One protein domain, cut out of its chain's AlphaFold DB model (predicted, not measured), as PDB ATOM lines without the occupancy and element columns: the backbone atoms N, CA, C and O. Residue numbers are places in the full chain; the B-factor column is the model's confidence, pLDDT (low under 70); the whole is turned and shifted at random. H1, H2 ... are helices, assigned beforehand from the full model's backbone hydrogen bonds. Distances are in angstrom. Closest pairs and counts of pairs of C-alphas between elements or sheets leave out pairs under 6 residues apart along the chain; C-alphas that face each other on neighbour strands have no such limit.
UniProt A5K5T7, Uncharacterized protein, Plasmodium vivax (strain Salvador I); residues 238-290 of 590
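This is residues 238 to 290 of the 590 residues of an uncharacterized protein of Plasmodium vivax (strain Salvador I) (UniProt A5K5T7). Three helices, joined end to end, make an open U: H2 is the base, and H1 and H3 rise from its two ends as arms on the same side of it. The middle of the U is empty, and each arm meets the base at a corner, near the tight links at residue 253 and at residues 269 and 270. The printed part has 53 residues with three named helices in the order H1, H2, H3 and no named strand; the class is all helix. The whole is extended, with a radius of gyration of the C-alphas of 16.3 A, and its outline is flat, with spans of 43 by 26 by 13 A.

H1, residues 238 to 252, and H2, residues 254 to 268, are close but not clearly touching; their closest C-alphas, those of Ile 251 and Lys 257, are 5.9 A apart. Their lines are about perpendicular, at 75 degrees. H2 and H3, residues 271 to 289, are also close but not clearly touching, with the closest C-alphas, those of Leu 268 and Gln 274, 5.7 A apart. Their lines are about perpendicular, at 87 degrees. H1 and H3 are apart. In H1, H2 and H3 every O i to N i+4 pair is within hydrogen-bond range.

H1 begins at C-alpha 238, at (240.789, 272.245, 258.683), and is 20.2 A long from first to last C-alpha. H2 is 20.7 A long and begins at C-alpha 254, at (237.140, 247.368, 253.967). H3, the longest helix with 19 residues, is 25.6 A long and ends at C-alpha 289, at (213.731, 262.535, 229.129).

The two C-alphas farthest apart, those of Asp 238 and Ser 290, are 43.6 A apart. The printed part has no cut, and both links are tight. The mean pLDDT of the printed part is 79.7, and residues 286 to 290 are under 70.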
ATOM      1  N   ASP A 238     240.050 273.414 258.195       85.75
ATOM      2  CA  ASP A 238     240.789 272.245 258.683       85.75
ATOM      3  C   ASP A 238     239.881 271.238 259.394       85.75
ATOM      4  O   ASP A 238     240.015 270.031 259.184       85.75
ATOM      5  N   SER A 239     238.904 271.695 260.183       82.81
ATOM      6  CA  SER A 239     237.917 270.802 260.805       82.81
ATOM      7  C   SER A 239     236.971 270.174 259.773       82.81
ATOM      8  O   SER A 239     236.700 268.973 259.850       82.81
ATOM      9  N   VAL A 240     236.547 270.916 258.743       83.38
ATOM     10  CA  VAL A 240     235.805 270.358 257.599       83.38
ATOM     11  C   VAL A 240     236.661 269.348 256.829       83.38
ATOM     12  O   VAL A 240     236.181 268.252 256.531       83.38
ATOM     13  N   ALA A 241     237.930 269.653 256.549       87.19
ATOM     14  CA  ALA A 241     238.857 268.739 255.886       87.19
ATOM     15  C   ALA A 241     239.124 267.482 256.732       87.19
ATOM     16  O   ALA A 241     239.177 266.376 256.190       87.19
ATOM     17  N   PHE A 242     239.229 267.615 258.056       88.31
ATOM     18  CA  PHE A 242     239.340 266.496 258.987       88.31
ATOM     19  C   PHE A 242     238.095 265.607 258.946       88.31
ATOM     20  O   PHE A 242     238.229 264.399 258.753       88.31
ATOM     21  N   VAL A 243     236.886 266.174 259.044       85.31
ATOM     22  CA  VAL A 243     235.626 265.411 258.965       85.31
ATOM     23  C   VAL A 243     235.480 264.727 257.605       85.31
ATOM     24  O   VAL A 243     235.144 263.543 257.552       85.31
ATOM     25  N   GLN A 244     235.799 265.415 256.506       83.88
ATOM     26  CA  GLN A 244     235.805 264.824 255.166       83.88
ATOM     27  C   GLN A 244     236.808 263.670 255.061       83.88
ATOM     28  O   GLN A 244     236.455 262.609 254.553       83.88
ATOM     29  N   ASN A 245     238.032 263.828 255.573       89.00
ATOM     30  CA  ASN A 245     239.053 262.779 255.558       89.00
ATOM     31  C   ASN A 245     238.701 261.599 256.474       89.00
ATOM     32  O   ASN A 245     238.926 260.451 256.088       89.00
ATOM     33  N   ALA A 246     238.113 261.848 257.644       86.00
ATOM     34  CA  ALA A 246     237.633 260.819 258.561       86.00
ATOM     35  C   ALA A 246     236.483 260.018 257.932       86.00
ATOM     36  O   ALA A 246     236.540 258.790 257.901       86.00
ATOM     37  N   LEU A 247     235.495 260.693 257.336       81.88
ATOM     38  CA  LEU A 247     234.380 260.067 256.624       81.88
ATOM     39  C   LEU A 247     234.857 259.289 255.388       81.88
ATOM     40  O   LEU A 247     234.463 258.141 255.184       81.88
ATOM     41  N   LEU A 248     235.751 259.871 254.585       84.50
ATOM     42  CA  LEU A 248     236.363 259.217 253.427       84.50
ATOM     43  C   LEU A 248     237.150 257.968 253.843       84.50
ATOM     44  O   LEU A 248     237.076 256.947 253.163       84.50
ATOM     45  N   SER A 249     237.883 258.032 254.956       84.44
ATOM     46  CA  SER A 249     238.636 256.900 255.507       84.44
ATOM     47  C   SER A 249     237.704 255.821 256.049       84.44
ATOM     48  O   SER A 249     237.898 254.649 255.737       84.44
ATOM     49  N   ALA A 250     236.641 256.205 256.760       81.44
ATOM     50  CA  ALA A 250     235.610 255.288 257.233       81.44
ATOM     51  C   ALA A 250     234.911 254.571 256.068       81.44
ATOM     52  O   ALA A 250     234.766 253.358 256.118       81.44
ATOM     53  N   ILE A 251     234.548 255.273 254.988       78.12
ATOM     54  CA  ILE A 251     233.919 254.684 253.787       78.12
ATOM     55  C   ILE A 251     234.906 253.823 252.978       78.12
ATOM     56  O   ILE A 251     234.508 252.838 252.348       78.12
ATOM     57  N   ARG A 252     236.197 254.181 252.963       78.56
ATOM     58  CA  ARG A 252     237.255 253.402 252.298       78.56
ATOM     59  C   ARG A 252     237.671 252.162 253.080       78.56
ATOM     60  O   ARG A 252     238.194 251.240 252.451       78.56
ATOM     61  N   ASP A 253     237.447 252.124 254.392       90.12
ATOM     62  CA  ASP A 253     237.721 250.937 255.191       90.12
ATOM     63  C   ASP A 253     236.961 249.722 254.643       90.12
ATOM     64  O   ASP A 253     235.780 249.777 254.286       90.12
ATOM     65  N   LYS A 254     237.660 248.589 254.578       87.31
ATOM     66  CA  LYS A 254     237.140 247.368 253.967       87.31
ATOM     67  C   LYS A 254     235.945 246.816 254.747       87.31
ATOM     68  O   LYS A 254     235.010 246.319 254.124       87.31
ATOM     69  N   LYS A 255     235.944 246.908 256.081       86.25
ATOM     70  CA  LYS A 255     234.855 246.404 256.927       86.25
ATOM     71  C   LYS A 255     233.617 247.286 256.780       86.25
ATOM     72  O   LYS A 255     232.541 246.754 256.520       86.25
ATOM     73  N   THR A 256     233.764 248.610 256.843       81.62
ATOM     74  CA  THR A 256     232.656 249.548 256.588       81.62
ATOM     75  C   THR A 256     232.112 249.414 255.169       81.62
ATOM     76  O   THR A 256     230.899 249.457 254.970       81.62
ATOM     77  N   LYS A 257     232.970 249.197 254.166       84.31
ATOM     78  CA  LYS A 257     232.553 249.007 252.771       84.31
ATOM     79  C   LYS A 257     231.747 247.725 252.559       84.31
ATOM     80  O   LYS A 257     230.735 247.765 251.866       84.31
ATOM     81  N   GLU A 258     232.150 246.596 253.143       85.00
ATOM     82  CA  GLU A 258     231.340 245.372 253.068       85.00
ATOM     83  C   GLU A 258     230.063 245.473 253.923       85.00
ATOM     84  O   GLU A 258     229.002 245.054 253.470       85.00
ATOM     85  N   MET A 259     230.107 246.112 255.097       82.56
ATOM     86  CA  MET A 259     228.913 246.321 255.928       82.56
ATOM     87  C   MET A 259     227.891 247.254 255.259       82.56
ATOM     88  O   MET A 259     226.700 246.957 255.249       82.56
ATOM     89  N   SER A 260     228.342 248.350 254.643       79.69
ATOM     90  CA  SER A 260     227.472 249.264 253.890       79.69
ATOM     91  C   SER A 260     226.915 248.613 252.625       79.69
ATOM     92  O   SER A 260     225.734 248.786 252.345       79.69
ATOM     93  N   LYS A 261     227.688 247.788 251.904       81.75
ATOM     94  CA  LYS A 261     227.146 246.939 250.827       81.75
ATOM     95  C   LYS A 261     226.039 246.013 251.327       81.75
ATOM     96  O   LYS A 261     225.014 245.930 250.666       81.75
ATOM     97  N   LEU A 262     226.231 245.327 252.456       84.44
ATOM     98  CA  LEU A 262     225.216 244.437 253.033       84.44
ATOM     99  C   LEU A 262     223.971 245.214 253.476       84.44
ATOM    100  O   LEU A 262     222.857 244.778 253.204       84.44
ATOM    101  N   PHE A 263     224.150 246.391 254.081       84.00
ATOM    102  CA  PHE A 263     223.058 247.296 254.432       84.00
ATOM    103  C   PHE A 263     222.278 247.753 253.193       84.00
ATOM    104  O   PHE A 263     221.074 247.533 253.121       84.00
ATOM    105  N   PHE A 264     222.946 248.308 252.176       78.94
ATOM    106  CA  PHE A 264     222.283 248.736 250.942       78.94
ATOM    107  C   PHE A 264     221.679 247.566 250.163       78.94
ATOM    108  O   PHE A 264     220.607 247.727 249.596       78.94
ATOM    109  N   ALA A 265     222.298 246.382 250.165       79.81
ATOM    110  CA  ALA A 265     221.702 245.183 249.585       79.81
ATOM    111  C   ALA A 265     220.425 244.772 250.335       79.81
ATOM    112  O   ALA A 265     219.433 244.467 249.687       79.81
ATOM    113  N   SER A 266     220.416 244.822 251.670       80.25
ATOM    114  CA  SER A 266     219.230 244.549 252.496       80.25
ATOM    115  C   SER A 266     218.109 245.570 252.248       80.25
ATOM    116  O   SER A 266     216.969 245.193 251.987       80.25
ATOM    117  N   VAL A 267     218.447 246.863 252.216       77.69
ATOM    118  CA  VAL A 267     217.515 247.970 251.939       77.69
ATOM    119  C   VAL A 267     216.940 247.889 250.519       77.69
ATOM    120  O   VAL A 267     215.740 248.055 250.342       77.69
ATOM    121  N   LEU A 268     217.763 247.590 249.508       74.62
ATOM    122  CA  LEU A 268     217.322 247.444 248.113       74.62
ATOM    123  C   LEU A 268     216.617 246.108 247.830       74.62
ATOM    124  O   LEU A 268     215.935 246.003 246.814       74.62
ATOM    125  N   SER A 269     216.771 245.108 248.705       78.50
ATOM    126  CA  SER A 269     216.022 243.844 248.646       78.50
ATOM    127  C   SER A 269     214.648 243.942 249.314       78.50
ATOM    128  O   SER A 269     213.850 243.017 249.177       78.50
ATOM    129  N   ASN A 270     214.348 245.036 250.023       84.38
ATOM    130  CA  ASN A 270     212.994 245.305 250.491       84.38
ATOM    131  C   ASN A 270     212.127 245.735 249.285       84.38
ATOM    132  O   ASN A 270     212.403 246.782 248.689       84.38
ATOM    133  N   PRO A 271     211.078 244.971 248.917       78.75
ATOM    134  CA  PRO A 271     210.278 245.239 247.722       78.75
ATOM    135  C   PRO A 271     209.534 246.580 247.784       78.75
ATOM    136  O   PRO A 271     209.287 247.187 246.746       78.75
ATOM    137  N   GLU A 272     209.207 247.071 248.977       79.94
ATOM    138  CA  GLU A 272     208.478 248.326 249.176       79.94
ATOM    139  C   GLU A 272     209.389 249.538 248.935       79.94
ATOM    140  O   GLU A 272     209.060 250.436 248.155       79.94
ATOM    141  N   ILE A 273     210.611 249.493 249.473       78.00
ATOM    142  CA  ILE A 273     211.664 250.475 249.177       78.00
ATOM    143  C   ILE A 273     212.058 250.400 247.695       78.00
ATOM    144  O   ILE A 273     212.241 251.431 247.049       78.00
ATOM    145  N   GLN A 274     212.131 249.201 247.111       75.94
ATOM    146  CA  GLN A 274     212.403 249.023 245.685       75.94
ATOM    147  C   GLN A 274     211.297 249.634 244.805       75.94
ATOM    148  O   GLN A 274     211.613 250.264 243.793       75.94
ATOM    149  N   GLN A 275     210.019 249.512 245.178       79.56
ATOM    150  CA  GLN A 275     208.903 250.168 244.485       79.56
ATOM    151  C   GLN A 275     208.961 251.695 244.617       79.56
ATOM    152  O   GLN A 275     208.827 252.389 243.610       79.56
ATOM    153  N   GLN A 276     209.239 252.233 245.806       77.94
ATOM    154  CA  GLN A 276     209.375 253.681 246.001       77.94
ATOM    155  C   GLN A 276     210.579 254.260 245.241       77.94
ATOM    156  O   GLN A 276     210.439 255.255 244.525       77.94
ATOM    157  N   ILE A 277     211.752 253.621 245.327       77.44
ATOM    158  CA  ILE A 277     212.958 254.044 244.602       77.44
ATOM    159  C   ILE A 277     212.742 253.927 243.096       77.44
ATOM    160  O   ILE A 277     213.041 254.878 242.382       77.44
ATOM    161  N   SER A 278     212.207 252.813 242.586       77.94
ATOM    162  CA  SER A 278     211.969 252.667 241.142       77.94
ATOM    163  C   SER A 278     210.889 253.622 240.633       77.94
ATOM    164  O   SER A 278     211.080 254.224 239.580       77.94
ATOM    165  N   GLY A 279     209.819 253.860 241.397       75.12
ATOM    166  CA  GLY A 279     208.794 254.856 241.092       75.12
ATOM    167  C   GLY A 279     209.358 256.277 241.026       75.12
ATOM    168  O   GLY A 279     209.120 256.989 240.052       75.12
ATOM    169  N   ASN A 280     210.169 256.676 242.008       76.00
ATOM    170  CA  ASN A 280     210.786 258.003 242.048       76.00
ATOM    171  C   ASN A 280     211.910 258.160 241.012       76.00
ATOM    172  O   ASN A 280     211.971 259.182 240.333       76.00
ATOM    173  N   LEU A 281     212.742 257.139 240.797       74.62
ATOM    174  CA  LEU A 281     213.754 257.136 239.738       74.62
ATOM    175  C   LEU A 281     213.095 257.191 238.352       74.62
ATOM    176  O   LEU A 281     213.567 257.912 237.481       74.62
ATOM    177  N   TRP A 282     211.969 256.501 238.151       72.62
ATOM    178  CA  TRP A 282     211.183 256.569 236.919       72.62
ATOM    179  C   TRP A 282     210.498 257.926 236.737       72.62
ATOM    180  O   TRP A 282     210.464 258.423 235.616       72.62
ATOM    181  N   LYS A 283     210.026 258.581 237.811       74.81
ATOM    182  CA  LYS A 283     209.576 259.986 237.775       74.81
ATOM    183  C   LYS A 283     210.722 260.927 237.376       74.81
ATOM    184  O   LYS A 283     210.536 261.744 236.482       74.81
ATOM    185  N   ILE A 284     211.918 260.773 237.950       73.88
ATOM    186  CA  ILE A 284     213.106 261.582 237.610       73.88
ATOM    187  C   ILE A 284     213.544 261.339 236.157       73.88
ATOM    188  O   ILE A 284     213.791 262.293 235.426       73.88
ATOM    189  N   ILE A 285     213.588 260.084 235.701       73.56
ATOM    190  CA  ILE A 285     213.905 259.732 234.307       73.56
ATOM    191  C   ILE A 285     212.834 260.279 233.358       73.56
ATOM    192  O   ILE A 285     213.182 260.849 232.326       73.56
ATOM    193  N   LYS A 286     211.546 260.187 233.716       69.19
ATOM    194  CA  LYS A 286     210.460 260.842 232.975       69.19
ATOM    195  C   LYS A 286     210.697 262.345 232.875       69.19
ATOM    196  O   LYS A 286     210.643 262.844 231.766       69.19
ATOM    197  N   LEU A 287     211.012 263.046 233.965       69.31
ATOM    198  CA  LEU A 287     211.282 264.492 233.959       69.31
ATOM    199  C   LEU A 287     212.556 264.877 233.181       69.31
ATOM    200  O   LEU A 287     212.615 265.956 232.599       69.31
ATOM    201  N   ALA A 288     213.570 264.009 233.152       69.25
ATOM    202  CA  ALA A 288     214.824 264.248 232.435       69.25
ATOM    203  C   ALA A 288     214.746 263.934 230.927       69.25
ATOM    204  O   ALA A 288     215.495 264.515 230.139       69.25
ATOM    205  N   VAL A 289     213.872 263.006 230.521       68.75
ATOM    206  CA  VAL A 289     213.731 262.535 229.129       68.75
ATOM    207  C   VAL A 289     212.485 263.114 228.444       68.75
ATOM    208  O   VAL A 289     212.467 263.235 227.215       68.75
ATOM    209  N   SER A 290     211.452 263.514 229.195       60.25
ATOM    210  CA  SER A 290     210.292 264.199 228.627       60.25
ATOM    211  C   SER A 290     210.698 265.582 228.094       60.25
ATOM    212  O   SER A 290     211.449 266.328 228.728       60.25
TER     213      SER A 290